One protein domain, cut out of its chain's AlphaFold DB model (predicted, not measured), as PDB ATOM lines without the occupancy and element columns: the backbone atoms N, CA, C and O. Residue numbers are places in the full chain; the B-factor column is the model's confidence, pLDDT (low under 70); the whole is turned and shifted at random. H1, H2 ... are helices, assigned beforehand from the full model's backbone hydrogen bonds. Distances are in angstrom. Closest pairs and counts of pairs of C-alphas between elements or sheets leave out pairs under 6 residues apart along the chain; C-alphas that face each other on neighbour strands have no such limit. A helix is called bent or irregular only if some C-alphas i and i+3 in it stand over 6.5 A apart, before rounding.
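This is residues 436 to 492 of the 493 residues of the protein "Flavoprotein subunit p-cresol methylhydroxylase" of Coccidioides immitis H538.4 (UniProt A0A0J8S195). Two helices form an open V: H1 runs to the corner, the looped stretch of residues 455 to 469 folds there, and H2 leaves as the longer arm. Residues 437 to 443 and 477 to 492 stick out as the free ends of the arms. The printed part has 57 residues, with two named helices, H1 then H2, and no named strand; its class is all helix. It is loose, with a radius of gyration of the C-alphas of 13.7 A, and spans 44 by 26 by 15 A.

H1, residues 438 to 454, begins at C-alpha 438 (282.068, 296.359, 208.229) and is 24.2 A long from first to last C-alpha. H2, residues 470 to 490, is 31.6 A long and ends at C-alpha 490 (265.586, 276.911, 190.738). Both are irregular: C-alphas 440 and 443 are 8.6 A apart, and C-alphas 471 and 474 are 7.2 A apart.

H1 and H2 are close but not clearly touching; their closest C-alphas, of Asp 452 and Ala 470, are 6.5 A apart. They run opposite ways at a steep tilt of 42 degrees. Within hydrogen-bond range are 11 of 13 O i to N i+4 pairs in H1 and 15 of 17 in H2.

The C-alphas farthest apart, of Leu 454 and Ala 492, are 44.4 A apart. The printed part has no cut, and the link from H1 to H2 is long. Residues 478 to 492 have pLDDT under 70.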
ATOM      1  N   TYR A 436     283.115 290.030 205.497       93.06
ATOM      2  CA  TYR A 436     283.857 291.144 206.108       93.06
ATOM      3  C   TYR A 436     283.226 292.503 205.732       93.06
ATOM      4  O   TYR A 436     283.868 293.387 205.161       93.06
ATOM      5  N   ASP A 437     281.947 292.665 206.071       93.56
ATOM      6  CA  ASP A 437     281.040 293.728 205.600       93.56
ATOM      7  C   ASP A 437     281.107 295.064 206.371       93.56
ATOM      8  O   ASP A 437     280.384 296.015 206.053       93.56
ATOM      9  N   PHE A 438     281.993 295.181 207.366       95.88
ATOM     10  CA  PHE A 438     282.068 296.359 208.229       95.88
ATOM     11  C   PHE A 438     282.240 297.670 207.438       95.88
ATOM     12  O   PHE A 438     283.143 297.815 206.605       95.88
ATOM     13  N   ASN A 439     281.391 298.652 207.764       96.88
ATOM     14  CA  ASN A 439     281.360 299.975 207.137       96.88
ATOM     15  C   ASN A 439     281.264 299.897 205.599       96.88
ATOM     16  O   ASN A 439     282.020 300.559 204.893       96.88
ATOM     17  N   GLY A 440     280.367 299.042 205.097       92.69
ATOM     18  CA  GLY A 440     280.139 298.867 203.662       92.69
ATOM     19  C   GLY A 440     281.296 298.160 202.957       92.69
ATOM     20  O   GLY A 440     281.705 298.596 201.892       92.69
ATOM     21  N   CYS A 441     281.843 297.101 203.561       93.12
ATOM     22  CA  CYS A 441     282.996 296.353 203.038       93.12
ATOM     23  C   CYS A 441     284.290 297.181 202.900       93.12
ATOM     24  O   CYS A 441     285.144 296.874 202.069       93.12
ATOM     25  N   SER A 442     284.487 298.190 203.753       96.88
ATOM     26  CA  SER A 442     285.618 299.135 203.675       96.88
ATOM     27  C   SER A 442     287.022 298.502 203.616       96.88
ATOM     28  O   SER A 442     287.950 299.099 203.061       96.88
ATOM     29  N   LEU A 443     287.197 297.292 204.164       95.88
ATOM     30  CA  LEU A 443     288.443 296.528 204.057       95.88
ATOM     31  C   LEU A 443     288.723 296.087 202.612       95.88
ATOM     32  O   LEU A 443     289.858 296.207 202.148       95.88
ATOM     33  N   ARG A 444     287.699 295.606 201.897       95.75
ATOM     34  CA  ARG A 444     287.805 295.224 200.484       95.75
ATOM     35  C   ARG A 444     288.188 296.437 199.641       95.75
ATOM     36  O   ARG A 444     289.188 296.371 198.936       95.75
ATOM     37  N   ASP A 445     287.507 297.565 199.827       95.69
ATOM     38  CA  ASP A 445     287.774 298.803 199.082       95.69
ATOM     39  C   ASP A 445     289.198 299.339 199.307       95.69
ATOM     40  O   ASP A 445     289.815 299.940 198.425       95.69
ATOM     41  N   LEU A 446     289.749 299.182 200.515       97.25
ATOM     42  CA  LEU A 446     291.147 299.524 200.780       97.25
ATOM     43  C   LEU A 446     292.106 298.589 200.036       97.25
ATOM     44  O   LEU A 446     293.028 299.072 199.380       97.25
ATOM     45  N   ASN A 447     291.878 297.276 200.114       97.44
ATOM     46  CA  ASN A 447     292.704 296.286 199.422       97.44
ATOM     47  C   ASN A 447     292.672 296.480 197.903       97.44
ATOM     48  O   ASN A 447     293.712 296.415 197.258       97.44
ATOM     49  N   GLU A 448     291.507 296.777 197.340       97.44
ATOM     50  CA  GLU A 448     291.319 297.050 195.916       97.44
ATOM     51  C   GLU A 448     292.042 298.322 195.457       97.44
ATOM     52  O   GLU A 448     292.712 298.308 194.427       97.44
ATOM     53  N   ARG A 449     292.022 299.398 196.255       97.69
ATOM     54  CA  ARG A 449     292.810 300.612 195.963       97.69
ATOM     55  C   ARG A 449     294.314 300.349 195.974       97.69
ATOM     56  O   ARG A 449     295.034 300.862 195.117       97.69
ATOM     57  N   ILE A 450     294.797 299.553 196.930       97.50
ATOM     58  CA  ILE A 450     296.204 299.130 196.973       97.50
ATOM     59  C   ILE A 450     296.519 298.263 195.749       97.50
ATOM     60  O   ILE A 450     297.530 298.493 195.088       97.50
ATOM     61  N   LYS A 451     295.632 297.317 195.412       97.94
ATOM     62  CA  LYS A 451     295.771 296.428 194.257       97.94
ATOM     63  C   LYS A 451     295.937 297.218 192.966       97.94
ATOM     64  O   LYS A 451     296.925 297.018 192.272       97.94
ATOM     65  N   ASP A 452     295.019 298.137 192.688       97.94
ATOM     66  CA  ASP A 452     295.036 298.937 191.460       97.94
ATOM     67  C   ASP A 452     296.267 299.851 191.380       97.94
ATOM     68  O   ASP A 452     296.741 300.163 190.292       97.94
ATOM     69  N   THR A 453     296.805 300.266 192.531       97.06
ATOM     70  CA  THR A 453     298.024 301.084 192.588       97.06
ATOM     71  C   THR A 453     299.275 300.259 192.283       97.06
ATOM     72  O   THR A 453     300.151 300.722 191.557       97.06
ATOM     73  N   LEU A 454     299.383 299.055 192.853       96.50
ATOM     74  CA  LEU A 454     300.565 298.196 192.707       96.50
ATOM     75  C   LEU A 454     300.557 297.368 191.418       96.50
ATOM     76  O   LEU A 454     301.610 296.922 190.973       96.50
ATOM     77  N   ASP A 455     299.380 297.137 190.845       97.88
ATOM     78  CA  ASP A 455     299.161 296.309 189.665       97.88
ATOM     79  C   ASP A 455     298.084 296.937 188.764       97.88
ATOM     80  O   ASP A 455     296.949 296.451 188.703       97.88
ATOM     81  N   PRO A 456     298.417 298.035 188.061       96.38
ATOM     82  CA  PRO A 456     297.454 298.790 187.258       96.38
ATOM     83  C   PRO A 456     296.891 297.993 186.073       96.38
ATOM     84  O   PRO A 456     295.811 298.315 185.583       96.38
ATOM     85  N   ASN A 457     297.595 296.950 185.624       96.06
ATOM     86  CA  ASN A 457     297.136 296.040 184.572       96.06
ATOM     87  C   ASN A 457     296.429 294.797 185.127       96.06
ATOM     88  O   ASN A 457     296.057 293.924 184.345       96.06
ATOM     89  N   GLY A 458     296.268 294.680 186.449       95.88
ATOM     90  CA  GLY A 458     295.542 293.597 187.107       95.88
ATOM     91  C   GLY A 458     296.070 292.188 186.828       95.88
ATOM     92  O   GLY A 458     295.280 291.243 186.848       95.88
ATOM     93  N   ILE A 459     297.364 292.027 186.543       96.69
ATOM     94  CA  ILE A 459     297.921 290.749 186.081       96.69
ATOM     95  C   ILE A 459     298.199 289.760 187.215       96.69
ATOM     96  O   ILE A 459     298.221 288.560 186.982       96.69
ATOM     97  N   LEU A 460     298.410 290.194 188.455       96.06
ATOM     98  CA  LEU A 460     298.738 289.278 189.549       96.06
ATOM     99  C   LEU A 460     297.467 288.709 190.187       96.06
ATOM    100  O   LEU A 460     296.745 289.419 190.879       96.06
ATOM    101  N   SER A 461     297.233 287.413 189.993       93.38
ATOM    102  CA  SER A 461     296.251 286.555 190.681       93.38
ATOM    103  C   SER A 461     294.904 287.246 190.955       93.38
ATOM    104  O   SER A 461     294.514 287.382 192.123       93.38
ATOM    105  N   PRO A 462     294.213 287.748 189.910       94.44
ATOM    106  CA  PRO A 462     292.928 288.425 190.071       94.44
ATOM    107  C   PRO A 462     291.932 287.523 190.816       94.44
ATOM    108  O   PRO A 462     291.855 286.327 190.544       94.44
ATOM    109  N   GLY A 463     291.224 288.082 191.803       92.31
ATOM    110  CA  GLY A 463     290.211 287.366 192.589       92.31
ATOM    111  C   GLY A 463     290.730 286.593 193.805       92.31
ATOM    112  O   GLY A 463     289.936 286.138 194.628       92.31
ATOM    113  N   LYS A 464     292.052 286.483 194.010       92.94
ATOM    114  CA  LYS A 464     292.607 285.890 195.241       92.94
ATOM    115  C   LYS A 464     292.075 286.642 196.474       92.94
ATOM    116  O   LYS A 464     292.231 287.855 196.583       92.94
ATOM    117  N   GLN A 465     291.466 285.900 197.403       92.94
ATOM    118  CA  GLN A 465     290.744 286.412 198.582       92.94
ATOM    119  C   GLN A 465     289.622 287.418 198.268       92.94
ATOM    120  O   GLN A 465     289.340 288.302 199.075       92.94
ATOM    121  N   GLY A 466     289.010 287.324 197.085       92.25
ATOM    122  CA  GLY A 466     287.965 288.250 196.652       92.25
ATOM    123  C   GLY A 466     288.469 289.668 196.365       92.25
ATOM    124  O   GLY A 466     287.677 290.607 196.360       92.25
ATOM    125  N   ILE A 467     289.781 289.845 196.148       96.19
ATOM    126  CA  ILE A 467     290.392 291.130 195.776       96.19
ATOM    127  C   ILE A 467     290.528 291.182 194.253       96.19
ATOM    128  O   ILE A 467     291.414 290.546 193.663       96.19
ATOM    129  N   TRP A 468     289.662 291.965 193.617       96.38
ATOM    130  CA  TRP A 468     289.582 292.062 192.163       96.38
ATOM    131  C   TRP A 468     290.215 293.366 191.650       96.38
ATOM    132  O   TRP A 468     289.884 294.444 192.150       96.38
ATOM    133  N   PRO A 469     291.122 293.311 190.654       96.44
ATOM    134  CA  PRO A 469     291.596 294.508 189.960       96.44
ATOM    135  C   PRO A 469     290.451 295.224 189.237       96.44
ATOM    136  O   PRO A 469     289.519 294.565 188.771       96.44
ATOM    137  N   ALA A 470     290.551 296.545 189.078       95.62
ATOM    138  CA  ALA A 470     289.491 297.388 188.514       95.62
ATOM    139  C   ALA A 470     288.850 296.837 187.229       95.62
ATOM    140  O   ALA A 470     287.626 296.822 187.110       95.62
ATOM    141  N   GLN A 471     289.659 296.329 186.296       91.69
ATOM    142  CA  GLN A 471     289.191 295.831 184.997       91.69
ATOM    143  C   GLN A 471     288.337 294.550 185.062       91.69
ATOM    144  O   GLN A 471     287.647 294.248 184.096       91.69
ATOM    145  N   TYR A 472     288.367 293.811 186.177       92.25
ATOM    146  CA  TYR A 472     287.602 292.569 186.353       92.25
ATOM    147  C   TYR A 472     286.357 292.738 187.239       92.25
ATOM    148  O   TYR A 472     285.548 291.819 187.328       92.25
ATOM    149  N   ARG A 473     286.169 293.895 187.893       92.25
ATOM    150  CA  ARG A 473     285.073 294.094 188.863       92.25
ATOM    151  C   ARG A 473     283.686 294.036 188.222       92.25
ATOM    152  O   ARG A 473     282.816 293.365 188.757       92.25
ATOM    153  N   GLN A 474     283.504 294.668 187.058       81.62
ATOM    154  CA  GLN A 474     282.221 294.630 186.338       81.62
ATOM    155  C   GLN A 474     281.857 293.211 185.899       81.62
ATOM    156  O   GLN A 474     280.749 292.753 186.148       81.62
ATOM    157  N   GLN A 475     282.819 292.484 185.323       76.88
ATOM    158  CA  GLN A 475     282.608 291.096 184.909       76.88
ATOM    159  C   GLN A 475     282.226 290.205 186.099       76.88
ATOM    160  O   GLN A 475     281.361 289.341 185.975       76.88
ATOM    161  N   LYS A 476     282.840 290.427 187.267       79.12
ATOM    162  CA  LYS A 476     282.490 289.715 188.501       79.12
ATOM    163  C   LYS A 476     281.048 290.003 188.942       79.12
ATOM    164  O   LYS A 476     280.334 289.076 189.320       79.12
ATOM    165  N   GLU A 477     280.622 291.264 188.915       73.44
ATOM    166  CA  GLU A 477     279.255 291.659 189.289       73.44
ATOM    167  C   GLU A 477     278.211 291.001 188.375       73.44
ATOM    168  O   GLU A 477     277.256 290.408 188.872       73.44
ATOM    169  N   GLU A 478     278.447 290.992 187.060       65.50
ATOM    170  CA  GLU A 478     277.554 290.357 186.080       65.50
ATOM    171  C   GLU A 478     277.405 288.843 186.300       65.50
ATOM    172  O   GLU A 478     276.292 288.313 186.245       65.50
ATOM    173  N   VAL A 479     278.507 288.142 186.592       66.44
ATOM    174  CA  VAL A 479     278.483 286.701 186.897       66.44
ATOM    175  C   VAL A 479     277.721 286.432 188.197       66.44
ATOM    176  O   VAL A 479     276.850 285.564 188.219       66.44
ATOM    177  N   SER A 480     277.974 287.214 189.252       67.50
ATOM    178  CA  SER A 480     277.282 287.058 190.540       67.50
ATOM    179  C   SER A 480     275.771 287.273 190.419       67.50
ATOM    180  O   SER A 480     274.983 286.544 191.028       67.50
ATOM    181  N   ASP A 481     275.347 288.258 189.627       59.19
ATOM    182  CA  ASP A 481     273.929 288.547 189.408       59.19
ATOM    183  C   ASP A 481     273.244 287.454 188.576       59.19
ATOM    184  O   ASP A 481     272.104 287.077 188.869       59.19
ATOM    185  N   MET A 482     273.941 286.885 187.585       49.88
ATOM    186  CA  MET A 482     273.457 285.718 186.843       49.88
ATOM    187  C   MET A 482     273.285 284.490 187.744       49.88
ATOM    188  O   MET A 482     272.241 283.840 187.682       49.88
ATOM    189  N   GLU A 483     274.263 284.181 188.596       62.62
ATOM    190  CA  GLU A 483     274.198 283.039 189.521       62.62
ATOM    191  C   GLU A 483     273.024 283.174 190.503       62.62
ATOM    192  O   GLU A 483     272.215 282.251 190.635       62.62
ATOM    193  N   LYS A 484     272.840 284.361 191.097       59.97
ATOM    194  CA  LYS A 484     271.693 284.662 191.975       59.97
ATOM    195  C   LYS A 484     270.349 284.534 191.255       59.97
ATOM    196  O   LYS A 484     269.370 284.054 191.837       59.97
ATOM    197  N   ALA A 485     270.272 284.954 189.992       42.88
ATOM    198  CA  ALA A 485     269.059 284.823 189.190       42.88
ATOM    199  C   ALA A 485     268.723 283.352 188.889       42.88
ATOM    200  O   ALA A 485     267.553 282.965 188.954       42.88
ATOM    201  N   VAL A 486     269.732 282.518 188.616       49.88
ATOM    202  CA  VAL A 486     269.565 281.075 188.380       49.88
ATOM    203  C   VAL A 486     269.120 280.350 189.652       49.88
ATOM    204  O   VAL A 486     268.167 279.570 189.587       49.88
ATOM    205  N   GLU A 487     269.715 280.640 190.812       51.31
ATOM    206  CA  GLU A 487     269.269 280.072 192.095       51.31
ATOM    207  C   GLU A 487     267.819 280.456 192.422       51.31
ATOM    208  O   GLU A 487     267.021 279.613 192.833       51.31
ATOM    209  N   THR A 488     267.436 281.711 192.166       45.66
ATOM    210  CA  THR A 488     266.061 282.186 192.395       45.66
ATOM    211  C   THR A 488     265.048 281.457 191.501       45.66
ATOM    212  O   THR A 488     263.941 281.147 191.943       45.66
ATOM    213  N   LEU A 489     265.420 281.130 190.259       36.94
ATOM    214  CA  LEU A 489     264.583 280.363 189.327       36.94
ATOM    215  C   LEU A 489     264.514 278.865 189.669       36.94
ATOM    216  O   LEU A 489     263.502 278.223 189.386       36.94
ATOM    217  N   GLN A 490     265.560 278.304 190.280       38.31
ATOM    218  CA  GLN A 490     265.586 276.911 190.738       38.31
ATOM    219  C   GLN A 490     264.831 276.699 192.055       38.31
ATOM    220  O   GLN A 490     264.311 275.612 192.273       38.31
ATOM    221  N   LEU A 491     264.731 277.723 192.906       37.94
ATOM    222  CA  LEU A 491     263.924 277.699 194.135       37.94
ATOM    223  C   LEU A 491     262.428 277.983 193.890       37.94
ATOM    224  O   LEU A 491     261.613 277.789 194.793       37.94
ATOM    225  N   ALA A 492     262.066 278.463 192.695       34.53
ATOM    226  CA  ALA A 492     260.688 278.758 192.289       34.53
ATOM    227  C   ALA A 492     259.977 277.595 191.558       34.53
ATOM    228  O   ALA A 492     258.787 277.717 191.259       34.53
TER     229      ALA A 492